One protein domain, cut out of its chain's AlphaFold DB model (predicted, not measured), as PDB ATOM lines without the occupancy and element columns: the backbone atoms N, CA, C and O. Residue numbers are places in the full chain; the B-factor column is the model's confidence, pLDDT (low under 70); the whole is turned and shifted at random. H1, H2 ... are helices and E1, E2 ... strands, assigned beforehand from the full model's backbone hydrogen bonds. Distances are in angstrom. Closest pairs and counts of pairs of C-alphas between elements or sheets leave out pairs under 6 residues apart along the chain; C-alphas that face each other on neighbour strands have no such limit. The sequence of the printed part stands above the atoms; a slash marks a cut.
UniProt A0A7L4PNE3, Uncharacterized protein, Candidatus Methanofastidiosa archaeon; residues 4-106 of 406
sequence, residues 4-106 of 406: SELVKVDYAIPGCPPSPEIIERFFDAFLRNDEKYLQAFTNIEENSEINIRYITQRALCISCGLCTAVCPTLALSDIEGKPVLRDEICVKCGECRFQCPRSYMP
ATOM      1  N   SER A   4     184.334 125.826 233.197       62.88
ATOM      2  CA  SER A   4     184.774 124.431 233.092       62.88
ATOM      3  C   SER A   4     186.229 124.205 233.527       62.88
ATOM      4  O   SER A   4     186.605 123.093 233.860       62.88
ATOM      5  N   GLU A   5     187.068 125.248 233.575       68.25
ATOM      6  CA  GLU A   5     188.409 125.145 234.179       68.25
ATOM      7  C   GLU A   5     188.364 125.226 235.716       68.25
ATOM      8  O   GLU A   5     189.356 124.943 236.382       68.25
ATOM      9  N   LEU A   6     187.226 125.639 236.284       72.88
ATOM     10  CA  LEU A   6     187.021 125.788 237.728       72.88
ATOM     11  C   LEU A   6     186.215 124.630 238.324       72.88
ATOM     12  O   LEU A   6     186.396 124.295 239.493       72.88
ATOM     13  N   VAL A   7     185.314 124.036 237.538       78.00
ATOM     14  CA  VAL A   7     184.418 122.959 237.961       78.00
ATOM     15  C   VAL A   7     184.375 121.899 236.870       78.00
ATOM     16  O   VAL A   7     184.146 122.225 235.710       78.00
ATOM     17  N   LYS A   8     184.552 120.632 237.257       79.31
ATOM     18  CA  LYS A   8     184.401 119.495 236.346       79.31
ATOM     19  C   LYS A   8     182.939 119.382 235.912       79.31
ATOM     20  O   LYS A   8     182.067 119.243 236.772       79.31
ATOM     21  N   VAL A   9     182.686 119.411 234.608       83.81
ATOM     22  CA  VAL A   9     181.352 119.227 234.026       83.81
ATOM     23  C   VAL A   9     181.381 118.107 232.987       83.81
ATOM     24  O   VAL A   9     182.422 117.825 232.406       83.81
ATOM     25  N   ASP A  10     180.245 117.448 232.754       86.88
ATOM     26  CA  ASP A  10     180.148 116.410 231.713       86.88
ATOM     27  C   ASP A  10     180.030 117.021 230.306       86.88
ATOM     28  O   ASP A  10     180.502 116.457 229.319       86.88
ATOM     29  N   TYR A  11     179.404 118.200 230.222       88.44
ATOM     30  CA  TYR A  11     179.185 118.941 228.987       88.44
ATOM     31  C   TYR A  11     179.356 120.441 229.219       88.44
ATOM     32  O   TYR A  11     178.921 120.982 230.237       88.44
ATOM     33  N   ALA A  12     179.908 121.131 228.224       87.00
ATOM     34  CA  ALA A  12     179.969 122.585 228.184       87.00
ATOM     35  C   ALA A  12     179.385 123.100 226.865       87.00
ATOM     36  O   ALA A  12     179.718 122.598 225.795       87.00
ATOM     37  N   ILE A  13     178.545 124.134 226.926       88.88
ATOM     38  CA  ILE A  13     178.037 124.835 225.740       88.88
ATOM     39  C   ILE A  13     178.795 126.168 225.632       88.88
ATOM     40  O   ILE A  13     178.691 126.987 226.547       88.88
ATOM     41  N   PRO A  14     179.575 126.410 224.562       86.44
ATOM     42  CA  PRO A  14     180.286 127.674 224.402       86.44
ATOM     43  C   PRO A  14     179.299 128.797 224.075       86.44
ATOM     44  O   PRO A  14     178.269 128.561 223.452       86.44
ATOM     45  N   GLY A  15     179.604 130.033 224.458       82.56
ATOM     46  CA  GLY A  15     178.725 131.161 224.152       82.56
ATOM     47  C   GLY A  15     178.835 132.331 225.115       82.56
ATOM     48  O   GLY A  15     179.454 132.222 226.175       82.56
ATOM     49  N   CYS A  16     178.228 133.462 224.752       76.06
ATOM     50  CA  CYS A  16     178.099 134.622 225.637       76.06
ATOM     51  C   CYS A  16     176.782 135.405 225.410       76.06
ATOM     52  O   CYS A  16     176.816 136.483 224.814       76.06
ATOM     53  N   PRO A  17     175.627 134.917 225.915       81.81
ATOM     54  CA  PRO A  17     175.315 133.525 226.278       81.81
ATOM     55  C   PRO A  17     175.040 132.661 225.023       81.81
ATOM     56  O   PRO A  17     174.904 133.209 223.929       81.81
ATOM     57  N   PRO A  18     174.952 131.322 225.143       83.31
ATOM     58  CA  PRO A  18     174.497 130.464 224.046       83.31
ATOM     59  C   PRO A  18     173.080 130.824 223.569       83.31
ATOM     60  O   PRO A  18     172.253 131.294 224.354       83.31
ATOM     61  N   SER A  19     172.789 130.587 222.288       84.31
ATOM     62  CA  SER A  19     171.463 130.832 221.707       84.31
ATOM     63  C   SER A  19     170.377 129.912 222.310       84.31
ATOM     64  O   SER A  19     170.667 128.777 222.692       84.31
ATOM     65  N   PRO A  20     169.105 130.343 222.395       88.12
ATOM     66  CA  PRO A  20     168.018 129.445 222.794       88.12
ATOM     67  C   PRO A  20     167.938 128.179 221.926       88.12
ATOM     68  O   PRO A  20     167.713 127.090 222.446       88.12
ATOM     69  N   GLU A  21     168.203 128.312 220.625       89.00
ATOM     70  CA  GLU A  21     168.117 127.226 219.647       89.00
ATOM     71  C   GLU A  21     169.152 126.116 219.912       89.00
ATOM     72  O   GLU A  21     168.842 124.933 219.762       89.00
ATOM     73  N   ILE A  22     170.380 126.455 220.332       90.94
ATOM     74  CA  ILE A  22     171.361 125.420 220.695       90.94
ATOM     75  C   ILE A  22     171.032 124.765 222.036       90.94
ATOM     76  O   ILE A  22     171.257 123.565 222.187       90.94
ATOM     77  N   ILE A  23     170.501 125.532 222.993       92.12
ATOM     78  CA  ILE A  23     170.129 125.015 224.313       92.12
ATOM     79  C   ILE A  23     169.019 123.972 224.156       92.12
ATOM     80  O   ILE A  23     169.136 122.874 224.697       92.12
ATOM     81  N   GLU A  24     167.990 124.282 223.364       93.31
ATOM     82  CA  GLU A  24     166.909 123.350 223.038       93.31
ATOM     83  C   GLU A  24     167.452 122.072 222.391       93.31
ATOM     84  O   GLU A  24     167.228 120.980 222.908       93.31
ATOM     85  N   ARG A  25     168.259 122.194 221.325       93.50
ATOM     86  CA  ARG A  25     168.844 121.025 220.645       93.50
ATOM     87  C   ARG A  25     169.734 120.183 221.555       93.50
ATOM     88  O   ARG A  25     169.753 118.962 221.424       93.50
ATOM     89  N   PHE A  26     170.485 120.819 222.453       95.31
ATOM     90  CA  PHE A  26     171.306 120.116 223.431       95.31
ATOM     91  C   PHE A  26     170.442 119.274 224.372       95.31
ATOM     92  O   PHE A  26     170.709 118.084 224.526       95.31
ATOM     93  N   PHE A  27     169.398 119.857 224.969       96.50
ATOM     94  CA  PHE A  27     168.523 119.116 225.877       96.50
ATOM     95  C   PHE A  27     167.715 118.035 225.155       96.50
ATOM     96  O   PHE A  27     167.582 116.939 225.689       96.50
ATOM     97  N   ASP A  28     167.259 118.282 223.927       96.50
ATOM     98  CA  ASP A  28     166.612 117.265 223.092       96.50
ATOM     99  C   ASP A  28     167.531 116.064 222.834       96.50
ATOM    100  O   ASP A  28     167.118 114.912 222.985       96.50
ATOM    101  N   ALA A  29     168.791 116.325 222.473       96.19
ATOM    102  CA  ALA A  29     169.794 115.285 222.276       96.19
ATOM    103  C   ALA A  29     170.107 114.544 223.585       96.19
ATOM    104  O   ALA A  29     170.184 113.316 223.591       96.19
ATOM    105  N   PHE A  30     170.221 115.274 224.697       96.75
ATOM    106  CA  PHE A  30     170.450 114.715 226.030       96.75
ATOM    107  C   PHE A  30     169.319 113.774 226.457       96.75
ATOM    108  O   PHE A  30     169.571 112.631 226.823       96.75
ATOM    109  N   LEU A  31     168.062 114.207 226.326       97.38
ATOM    110  CA  LEU A  31     166.886 113.405 226.681       97.38
ATOM    111  C   LEU A  31     166.727 112.156 225.802       97.38
ATOM    112  O   LEU A  31     166.157 111.159 226.247       97.38
ATOM    113  N   ARG A  32     167.226 112.194 224.561       96.75
ATOM    114  CA  ARG A  32     167.204 111.060 223.621       96.75
ATOM    115  C   ARG A  32     168.447 110.172 223.691       96.75
ATOM    116  O   ARG A  32     168.491 109.180 222.969       96.75
ATOM    117  N   ASN A  33     169.429 110.501 224.533       95.25
ATOM    118  CA  ASN A  33     170.745 109.853 224.561       95.25
ATOM    119  C   ASN A  33     171.440 109.846 223.180       95.25
ATOM    120  O   ASN A  33     172.044 108.851 222.780       95.25
ATOM    121  N   ASP A  34     171.349 110.947 222.425       95.19
ATOM    122  CA  ASP A  34     172.057 111.114 221.147       95.19
ATOM    123  C   ASP A  34     173.540 111.439 221.399       95.19
ATOM    124  O   ASP A  34     173.997 112.581 221.297       95.19
ATOM    125  N   GLU A  35     174.309 110.412 221.767       92.94
ATOM    126  CA  GLU A  35     175.733 110.542 222.096       92.94
ATOM    127  C   GLU A  35     176.559 111.124 220.939       92.94
ATOM    128  O   GLU A  35     177.516 111.866 221.181       92.94
ATOM    129  N   LYS A  36     176.176 110.844 219.682       92.69
ATOM    130  CA  LYS A  36     176.869 111.368 218.493       92.69
ATOM    131  C   LYS A  36     176.775 112.892 218.419       92.69
ATOM    132  O   LYS A  36     177.773 113.544 218.112       92.69
ATOM    133  N   TYR A  37     175.604 113.461 218.709       93.81
ATOM    134  CA  TYR A  37     175.432 114.913 218.789       93.81
ATOM    135  C   TYR A  37     176.127 115.501 220.025       93.81
ATOM    136  O   TYR A  37     176.820 116.519 219.946       93.81
ATOM    137  N   LEU A  38     175.978 114.842 221.178       93.44
ATOM    138  CA  LEU A  38     176.488 115.338 222.458       93.44
ATOM    139  C   LEU A  38     178.022 115.344 222.548       93.44
ATOM    140  O   LEU A  38     178.585 116.158 223.283       93.44
ATOM    141  N   GLN A  39     178.714 114.504 221.769       91.31
ATOM    142  CA  GLN A  39     180.181 114.428 221.724       91.31
ATOM    143  C   GLN A  39     180.854 115.785 221.449       91.31
ATOM    144  O   GLN A  39     181.976 116.033 221.893       91.31
ATOM    145  N   ALA A  40     180.184 116.695 220.737       90.44
ATOM    146  CA  ALA A  40     180.711 118.032 220.485       90.44
ATOM    147  C   ALA A  40     180.909 118.871 221.764       90.44
ATOM    148  O   ALA A  40     181.723 119.799 221.757       90.44
ATOM    149  N   PHE A  41     180.197 118.548 222.847       90.06
ATOM    150  CA  PHE A  41     180.163 119.325 224.090       90.06
ATOM    151  C   PHE A  41     181.002 118.720 225.227       90.06
ATOM    152  O   PHE A  41     181.203 119.394 226.233       90.06
ATOM    153  N   THR A  42     181.521 117.494 225.081       84.25
ATOM    154  CA  THR A  42     182.260 116.785 226.149       84.25
ATOM    155  C   THR A  42     183.719 117.227 226.294       84.25
ATOM    156  O   THR A  42     184.262 117.225 227.388       84.25
ATOM    157  N   ASN A  43     184.370 117.644 225.200       66.00
ATOM    158  CA  ASN A  43     185.825 117.876 225.149       66.00
ATOM    159  C   ASN A  43     186.212 119.349 224.918       66.00
ATOM    160  O   ASN A  43     187.230 119.654 224.284       66.00
ATOM    161  N   ILE A  44     185.399 120.296 225.392       63.91
ATOM    162  CA  ILE A  44     185.736 121.729 225.281       63.91
ATOM    163  C   ILE A  44     186.927 122.092 226.197       63.91
ATOM    164  O   ILE A  44     187.657 123.043 225.912       63.91
ATOM    165  N   GLU A  45     187.177 121.275 227.223       54.78
ATOM    166  CA  GLU A  45     188.049 121.537 228.376       54.78
ATOM    167  C   GLU A  45     189.555 121.334 228.134       54.78
ATOM    168  O   GLU A  45     190.373 122.004 228.756       54.78
ATOM    169  N   GLU A  46     189.972 120.456 227.216       52.62
ATOM    170  CA  GLU A  46     191.367 119.966 227.191       52.62
ATOM    171  C   GLU A  46     192.421 120.964 226.666       52.62
ATOM    172  O   GLU A  46     193.590 120.612 226.513       52.62
ATOM    173  N   ASN A  47     192.054 122.199 226.308       54.03
ATOM    174  CA  ASN A  47     193.009 123.134 225.704       54.03
ATOM    175  C   ASN A  47     192.825 124.568 226.204       54.03
ATOM    176  O   ASN A  47     191.786 125.176 225.954       54.03
ATOM    177  N   SER A  48     193.905 125.127 226.764       59.25
ATOM    178  CA  SER A  48     194.009 126.503 227.280       59.25
ATOM    179  C   SER A  48     193.639 127.597 226.268       59.25
ATOM    180  O   SER A  48     193.280 128.711 226.646       59.25
ATOM    181  N   GLU A  49     193.708 127.295 224.968       75.81
ATOM    182  CA  GLU A  49     193.321 128.210 223.897       75.81
ATOM    183  C   GLU A  49     191.914 127.879 223.379       75.81
ATOM    184  O   GLU A  49     191.722 127.052 222.483       75.81
ATOM    185  N   ILE A  50     190.898 128.529 223.943       85.12
ATOM    186  CA  ILE A  50     189.485 128.307 223.591       85.12
ATOM    187  C   ILE A  50     189.013 129.091 222.363       85.12
ATOM    188  O   ILE A  50     187.945 128.805 221.831       85.12
ATOM    189  N   ASN A  51     189.794 130.052 221.871       90.44
ATOM    190  CA  ASN A  51     189.452 130.839 220.682       90.44
ATOM    191  C   ASN A  51     190.114 130.286 219.400       90.44
ATOM    192  O   ASN A  51     190.746 129.226 219.383       90.44
ATOM    193  N   ILE A  52     189.950 131.008 218.288       93.06
ATOM    194  CA  ILE A  52     190.410 130.581 216.960       93.06
ATOM    195  C   ILE A  52     191.939 130.444 216.834       93.06
ATOM    196  O   ILE A  52     192.396 129.743 215.926       93.06
ATOM    197  N   ARG A  53     192.742 131.030 217.742       92.88
ATOM    198  CA  ARG A  53     194.210 130.861 217.758       92.88
ATOM    199  C   ARG A  53     194.621 129.401 217.830       92.88
ATOM    200  O   ARG A  53     195.597 129.011 217.190       92.88
ATOM    201  N   TYR A  54     193.803 128.576 218.485       90.62
ATOM    202  CA  TYR A  54     193.969 127.129 218.512       90.62
ATOM    203  C   TYR A  54     194.153 126.527 217.109       90.62
ATOM    204  O   TYR A  54     194.989 125.645 216.913       90.62
ATOM    205  N   ILE A  55     193.411 127.045 216.125       93.81
ATOM    206  CA  ILE A  55     193.424 126.609 214.727       93.81
ATOM    207  C   ILE A  55     194.506 127.334 213.923       93.81
ATOM    208  O   ILE A  55     195.239 126.695 213.162       93.81
ATOM    209  N   THR A  56     194.616 128.659 214.063       92.69
ATOM    210  CA  THR A  56     195.522 129.462 213.225       92.69
ATOM    211  C   THR A  56     196.991 129.177 213.520       92.69
ATOM    212  O   THR A  56     197.760 128.999 212.577       92.69
ATOM    213  N   GLN A  57     197.370 129.022 214.793       91.62
ATOM    214  CA  GLN A  57     198.750 128.719 215.201       91.62
ATOM    215  C   GLN A  57     199.199 127.304 214.801       91.62
ATOM    216  O   GLN A  57     200.391 127.029 214.739       91.62
ATOM    217  N   ARG A  58     198.258 126.402 214.490       91.75
ATOM    218  CA  ARG A  58     198.539 125.013 214.074       91.75
ATOM    219  C   ARG A  58     198.519 124.814 212.555       91.75
ATOM    220  O   ARG A  58     198.482 123.669 212.101       91.75
ATOM    221  N   ALA A  59     198.500 125.909 211.789       91.25
ATOM    222  CA  ALA A  59     198.404 125.918 210.327       91.25
ATOM    223  C   ALA A  59     197.185 125.147 209.775       91.25
ATOM    224  O   ALA A  59     197.211 124.621 208.667       91.25
ATOM    225  N   LEU A  60     196.096 125.086 210.549       94.06
ATOM    226  CA  LEU A  60     194.875 124.373 210.167       94.06
ATOM    227  C   LEU A  60     193.840 125.275 209.484       94.06
ATOM    228  O   LEU A  60     192.887 124.765 208.905       94.06
ATOM    229  N   CYS A  61     194.001 126.598 209.559       94.75
ATOM    230  CA  CYS A  61     193.017 127.554 209.058       94.75
ATOM    231  C   CYS A  61     192.819 127.442 207.537       94.75
ATOM    232  O   CYS A  61     193.768 127.558 206.766       94.75
ATOM    233  N   ILE A  62     191.556 127.281 207.143       94.19
ATOM    234  CA  ILE A  62     191.078 127.224 205.754       94.19
ATOM    235  C   ILE A  62     190.584 128.580 205.234       94.19
ATOM    236  O   ILE A  62     190.091 128.643 204.116       94.19
ATOM    237  N   SER A  63     190.665 129.636 206.053       95.06
ATOM    238  CA  SER A  63     190.323 131.004 205.663       95.06
ATOM    239  C   SER A  63     188.902 131.182 205.120       95.06
ATOM    240  O   SER A  63     188.701 131.999 204.243       95.06
ATOM    241  N   CYS A  64     187.907 130.453 205.645       96.19
ATOM    242  CA  CYS A  64     186.514 130.567 205.191       96.19
ATOM    243  C   CYS A  64     185.750 131.769 205.771       96.19
ATOM    244  O   CYS A  64     184.642 132.041 205.330       96.19
ATOM    245  N   GLY A  65     186.290 132.463 206.778       95.94
ATOM    246  CA  GLY A  65     185.685 133.674 207.351       95.94
ATOM    247  C   GLY A  65     184.597 133.464 208.414       95.94
ATOM    248  O   GLY A  65     184.269 134.414 209.120       95.94
ATOM    249  N   LEU A  66     184.089 132.239 208.623       96.25
ATOM    250  CA  LEU A  66     182.972 132.000 209.558       96.25
ATOM    251  C   LEU A  66     183.265 132.472 210.990       96.25
ATOM    252  O   LEU A  66     182.389 133.015 211.653       96.25
ATOM    253  N   CYS A  67     184.503 132.304 211.467       95.81
ATOM    254  CA  CYS A  67     184.908 132.739 212.807       95.81
ATOM    255  C   CYS A  67     184.688 134.240 213.046       95.81
ATOM    256  O   CYS A  67     184.396 134.627 214.174       95.81
ATOM    257  N   THR A  68     184.821 135.063 212.002       95.19
ATOM    258  CA  THR A  68     184.574 136.506 212.065       95.19
ATOM    259  C   THR A  68     183.078 136.782 212.174       95.19
ATOM    260  O   THR A  68     182.667 137.513 213.070       95.19
ATOM    261  N   ALA A  69     182.262 136.121 211.348       94.50
ATOM    262  CA  ALA A  69     180.808 136.284 211.360       94.50
ATOM    263  C   ALA A  69     180.171 135.867 212.696       94.50
ATOM    264  O   ALA A  69     179.280 136.548 213.198       94.50
ATOM    265  N   VAL A  70     180.643 134.772 213.302       93.94
ATOM    266  CA  VAL A  70     180.098 134.267 214.577       93.94
ATOM    267  C   VAL A  70     180.620 135.016 215.804       93.94
ATOM    268  O   VAL A  70     180.147 134.752 216.899       93.94
ATOM    269  N   CYS A  71     181.601 135.917 215.675       93.94
ATOM    270  CA  CYS A  71     182.187 136.596 216.830       93.94
ATOM    271  C   CYS A  71     181.221 137.656 217.396       93.94
ATOM    272  O   CYS A  71     180.993 138.674 216.737       93.94
ATOM    273  N   PRO A  72     180.682 137.489 218.620       90.88
ATOM    274  CA  PRO A  72     179.687 138.420 219.152       90.88
ATOM    275  C   PRO A  72     180.281 139.791 219.499       90.88
ATOM    276  O   PRO A  72     179.605 140.802 219.344       90.88
ATOM    277  N   THR A  73     181.549 139.837 219.920       92.44
ATOM    278  CA  THR A  73     182.228 141.077 220.331       92.44
ATOM    279  C   THR A  73     183.015 141.748 219.211       92.44
ATOM    280  O   THR A  73     183.680 142.747 219.456       92.44
ATOM    281  N   LEU A  74     182.980 141.200 217.987       93.06
ATOM    282  CA  LEU A  74     183.784 141.685 216.860       93.06
ATOM    283  C   LEU A  74     185.288 141.758 217.198       93.06
ATOM    284  O   LEU A  74     186.007 142.638 216.732       93.06
ATOM    285  N   ALA A  75     185.790 140.821 218.008       95.25
ATOM    286  CA  ALA A  75     187.211 140.711 218.349       95.25
ATOM    287  C   ALA A  75     188.073 140.169 217.192       95.25
ATOM    288  O   ALA A  75     189.299 140.159 217.287       95.25
ATOM    289  N   LEU A  76     187.447 139.691 216.114       94.88
ATOM    290  CA  LEU A  76     188.113 139.137 214.941       94.88
ATOM    291  C   LEU A  76     187.961 140.074 213.743       94.88
ATOM    292  O   LEU A  76     186.871 140.563 213.465       94.88
ATOM    293  N   SER A  77     189.053 140.281 213.017       90.94
ATOM    294  CA  SER A  77     189.062 140.927 211.700       90.94
ATOM    295  C   SER A  77     189.764 140.044 210.678       90.94
ATOM    296  O   SER A  77     190.625 139.243 211.038       90.94
ATOM    297  N   ASP A  78     189.409 140.196 209.407       87.81
ATOM    298  CA  ASP A  78     190.117 139.545 208.307       87.81
ATOM    299  C   ASP A  78     191.237 140.449 207.781       87.81
ATOM    300  O   ASP A  78     191.000 141.610 207.451       87.81
ATOM    301  N   ILE A  79     192.456 139.915 207.711       84.88
ATOM    302  CA  ILE A  79     193.591 140.555 207.041       84.88
ATOM    303  C   ILE A  79     194.110 139.573 205.992       84.88
ATOM    304  O   ILE A  79     194.729 138.566 206.335       84.88
ATOM    305  N   GLU A  80     193.823 139.857 204.718       78.88
ATOM    306  CA  GLU A  80     194.219 139.036 203.560       78.88
ATOM    307  C   GLU A  80     193.832 137.553 203.726       78.88
ATOM    308  O   GLU A  80     194.654 136.638 203.586       78.88
ATOM    309  N   GLY A  81     192.577 137.304 204.114       78.75
ATOM    310  CA  GLY A  81     192.053 135.958 204.333       78.75
ATOM    311  C   GLY A  81     192.517 135.315 205.645       78.75
ATOM    312  O   GLY A  81     192.224 134.142 205.890       78.75
ATOM    313  N   LYS A  82     193.280 136.006 206.501       85.38
ATOM    314  CA  LYS A  82     193.671 135.495 207.824       85.38
ATOM    315  C   LYS A  82     192.828 136.147 208.924       85.38
ATOM    316  O   LYS A  82     192.850 137.369 209.044       85.38
ATOM    317  N   PRO A  83     192.180 135.361 209.804       92.31
ATOM    318  CA  PRO A  83     191.535 135.922 210.980       92.31
ATOM    319  C   PRO A  83     192.588 136.380 211.996       92.31
ATOM    320  O   PRO A  83     193.426 135.588 212.441       92.31
ATOM    321  N   VAL A  84     192.522 137.654 212.375       93.50
ATOM    322  CA  VAL A  84     193.365 138.297 213.387       93.50
ATOM    323  C   VAL A  84     192.512 138.612 214.608       93.50
ATOM    324  O   VAL A  84     191.494 139.292 214.502       93.50
ATOM    325  N   LEU A  85     192.920 138.072 215.758       94.88
ATOM    326  CA  LEU A  85     192.234 138.226 217.039       94.88
ATOM    327  C   LEU A  85     192.836 139.383 217.841       94.88
ATOM    328  O   LEU A  85     194.036 139.353 218.124       94.88
ATOM    329  N   ARG A  86     191.979 140.320 218.252       94.94
ATOM    330  CA  ARG A  86     192.248 141.378 219.234       94.94
ATOM    331  C   ARG A  86     191.937 140.874 220.643       94.94
ATOM    332  O   ARG A  86     190.773 140.628 220.969       94.94
ATOM    333  N   ASP A  87     192.969 140.671 221.456       92.06
ATOM    334  CA  ASP A  87     192.831 140.081 222.797       92.06
ATOM    335  C   ASP A  87     192.053 140.988 223.750       92.06
ATOM    336  O   ASP A  87     191.266 140.507 224.560       92.06
ATOM    337  N   GLU A  88     192.218 142.298 223.597       94.62
ATOM    338  CA  GLU A  88     191.576 143.340 224.390       94.62
ATOM    339  C   GLU A  88     190.045 143.385 224.226       94.62
ATOM    340  O   GLU A  88     189.353 143.908 225.093       94.62
ATOM    341  N   ILE A  89     189.507 142.791 223.153       94.50
ATOM    342  CA  ILE A  89     188.057 142.686 222.881       94.50
ATOM    343  C   ILE A  89     187.545 141.248 223.092       94.50
ATOM    344  O   ILE A  89     186.343 140.990 223.227       94.50
ATOM    345  N   CYS A  90     188.441 140.262 223.082       93.38
ATOM    346  CA  CYS A  90     188.076 138.857 223.145       93.38
ATOM    347  C   CYS A  90     187.628 138.459 224.558       93.38
ATOM    348  O   CYS A  90     188.437 138.289 225.465       93.38
ATOM    349  N   VAL A  91     186.337 138.163 224.713       90.88
ATOM    350  CA  VAL A  91     185.770 137.616 225.964       90.88
ATOM    351  C   VAL A  91     185.981 136.106 226.120       90.88
ATOM    352  O   VAL A  91     185.493 135.492 227.062       90.88
ATOM    353  N   LYS A  92     186.698 135.488 225.173       89.56
ATOM    354  CA  LYS A  92     187.001 134.054 225.133       89.56
ATOM    355  C   LYS A  92     185.752 133.146 225.253       89.56
ATOM    356  O   LYS A  92     185.793 132.121 225.916       89.56
ATOM    357  N   CYS A  93     184.653 133.476 224.564       89.38
ATOM    358  CA  CYS A  93     183.410 132.679 224.596       89.38
ATOM    359  C   CYS A  93     183.505 131.299 223.908       89.38
ATOM    360  O   CYS A  93     182.668 130.432 224.136       89.38
ATOM    361  N   GLY A  94     184.500 131.093 223.039       90.38
ATOM    362  CA  GLY A  94     184.762 129.812 222.373       90.38
ATOM    363  C   GLY A  94     183.968 129.534 221.088       90.38
ATOM    364  O   GLY A  94     184.339 128.623 220.347       90.38
ATOM    365  N   GLU A  95     182.958 130.341 220.749       91.38
ATOM    366  CA  GLU A  95     182.091 130.136 219.570       91.38
ATOM    367  C   GLU A  95     182.884 130.007 218.259       91.38
ATOM    368  O   GLU A  95     182.680 129.074 217.484       91.38
ATOM    369  N   CYS A  96     183.868 130.885 218.037       94.00
ATOM    370  CA  CYS A  96     184.704 130.860 216.833       94.00
ATOM    371  C   CYS A  96     185.491 129.548 216.658       94.00
ATOM    372  O   CYS A  96     185.615 129.045 215.538       94.00
ATOM    373  N   ARG A  97     186.018 128.972 217.750       93.06
ATOM    374  CA  ARG A  97     186.721 127.680 217.726       93.06
ATOM    375  C   ARG A  97     185.725 126.549 217.545       93.06
ATOM    376  O   ARG A  97     185.973 125.664 216.726       93.06
ATOM    377  N   PHE A  98     184.620 126.574 218.287       92.50
ATOM    378  CA  PHE A  98     183.605 125.533 218.212       92.50
ATOM    379  C   PHE A  98     183.053 125.415 216.792       92.50
ATOM    380  O   PHE A  98     183.066 124.319 216.248       92.50
ATOM    381  N   GLN A  99     182.696 126.528 216.147       93.31
ATOM    382  CA  GLN A  99     182.135 126.549 214.790       93.31
ATOM    383  C   GLN A  99     183.144 126.250 213.680       93.31
ATOM    384  O   GLN A  99     182.773 125.913 212.557       93.31
ATOM    385  N   CYS A 100     184.445 126.343 213.960       95.56
ATOM    386  CA  CYS A 100     185.451 126.056 212.951       95.56
ATOM    387  C   CYS A 100     185.375 124.574 212.523       95.56
ATOM    388  O   CYS A 100     185.514 123.692 213.374       95.56
ATOM    389  N   PRO A 101     185.279 124.237 211.224       95.25
ATOM    390  CA  PRO A 101     185.303 122.839 210.766       95.25
ATOM    391  C   PRO A 101     186.692 122.191 210.908       95.25
ATOM    392  O   PRO A 101     186.928 121.074 210.450       95.25
ATOM    393  N   ARG A 102     187.669 122.919 211.464       94.75
ATOM    394  CA  ARG A 102     189.021 122.441 211.777       94.75
ATOM    395  C   ARG A 102     189.245 122.199 213.272       94.75
ATOM    396  O   ARG A 102     190.319 121.730 213.642       94.75
ATOM    397  N   SER A 103     188.262 122.484 214.128       92.62
ATOM    398  CA  SER A 103     188.301 122.056 215.534       92.62
ATOM    399  C   SER A 103     187.845 120.606 215.687       92.62
ATOM    400  O   SER A 103     188.512 119.817 216.356       92.62
ATOM    401  N   TYR A 104     186.751 120.264 215.018       92.12
ATOM    402  CA  TYR A 104     186.204 118.923 214.836       92.12
ATOM    403  C   TYR A 104     185.195 118.968 213.675       92.12
ATOM    404  O   TYR A 104     184.713 120.058 213.337       92.12
ATOM    405  N   MET A 105     184.853 117.829 213.081       93.19
ATOM    406  CA  MET A 105     183.828 117.751 212.041       93.19
ATOM    407  C   MET A 105     182.977 116.483 212.212       93.19
ATOM    408  O   MET A 105     183.508 115.391 212.028       93.19
ATOM    409  N   PRO A 106     181.673 116.590 212.531       93.06
ATOM    410  CA  PRO A 106     180.810 115.431 212.771       93.06
ATOM    411  C   PRO A 106     180.262 114.868 211.446       93.06
ATOM    412  O   PRO A 106     179.061 114.927 211.184       93.06
TER     413      PRO A 106
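This is residues 4 to 106 of the 406 residues of an uncharacterized protein of Candidatus Methanofastidiosa archaeon (UniProt A0A7L4PNE3). With little regular structure, this elongated, loop-rich model has a small hairpin, E1 and E2, towards one end, the helix pair H1 and H2 at the other, and short H5 in the middle. The 103 printed residues hold H1 H2 H3 H4 E1 E2 H5, mostly helix, with 41 residues in named elements. It is compact, radius of gyration of the C-alphas 14.1 A, spanning 44 by 27 by 25 A.

E1, residues 76 to 79, and E2, 82 to 85, form an antiparallel hairpin; N 77 and O 84, 3.0 A apart, are within hydrogen-bond range. H4, residues 66 to 69, touches H5, 95 to 99; the closest C-alphas, Cys 67 and Cys 96, are 4.4 A apart. H3, residues 53 to 56, is close to H5 but not clearly touching, closest C-alphas Tyr 54 and Arg 97, 7.3 A. H1, residues 20 to 31, touches H2, 35 to 42, with residues 26 to 30 alone, closest C-alphas Ala 29 and Tyr 37, 6.6 A, at a steep tilt of 59 degrees, opposite ways. H2 has 1 of 4 O i to N i+4 pairs within range and 3 of 5 O i to N i+3; H1 and H5 have every i+4 pair.

H1 runs 16.5 A from C-alpha 20 at (168.018, 129.445, 222.794). H5 ends at C-alpha 99, (182.135, 126.549, 214.790).

The printed part has no cut and no long link. Residues 4 to 5 and 43 to 48 are under pLDDT 70.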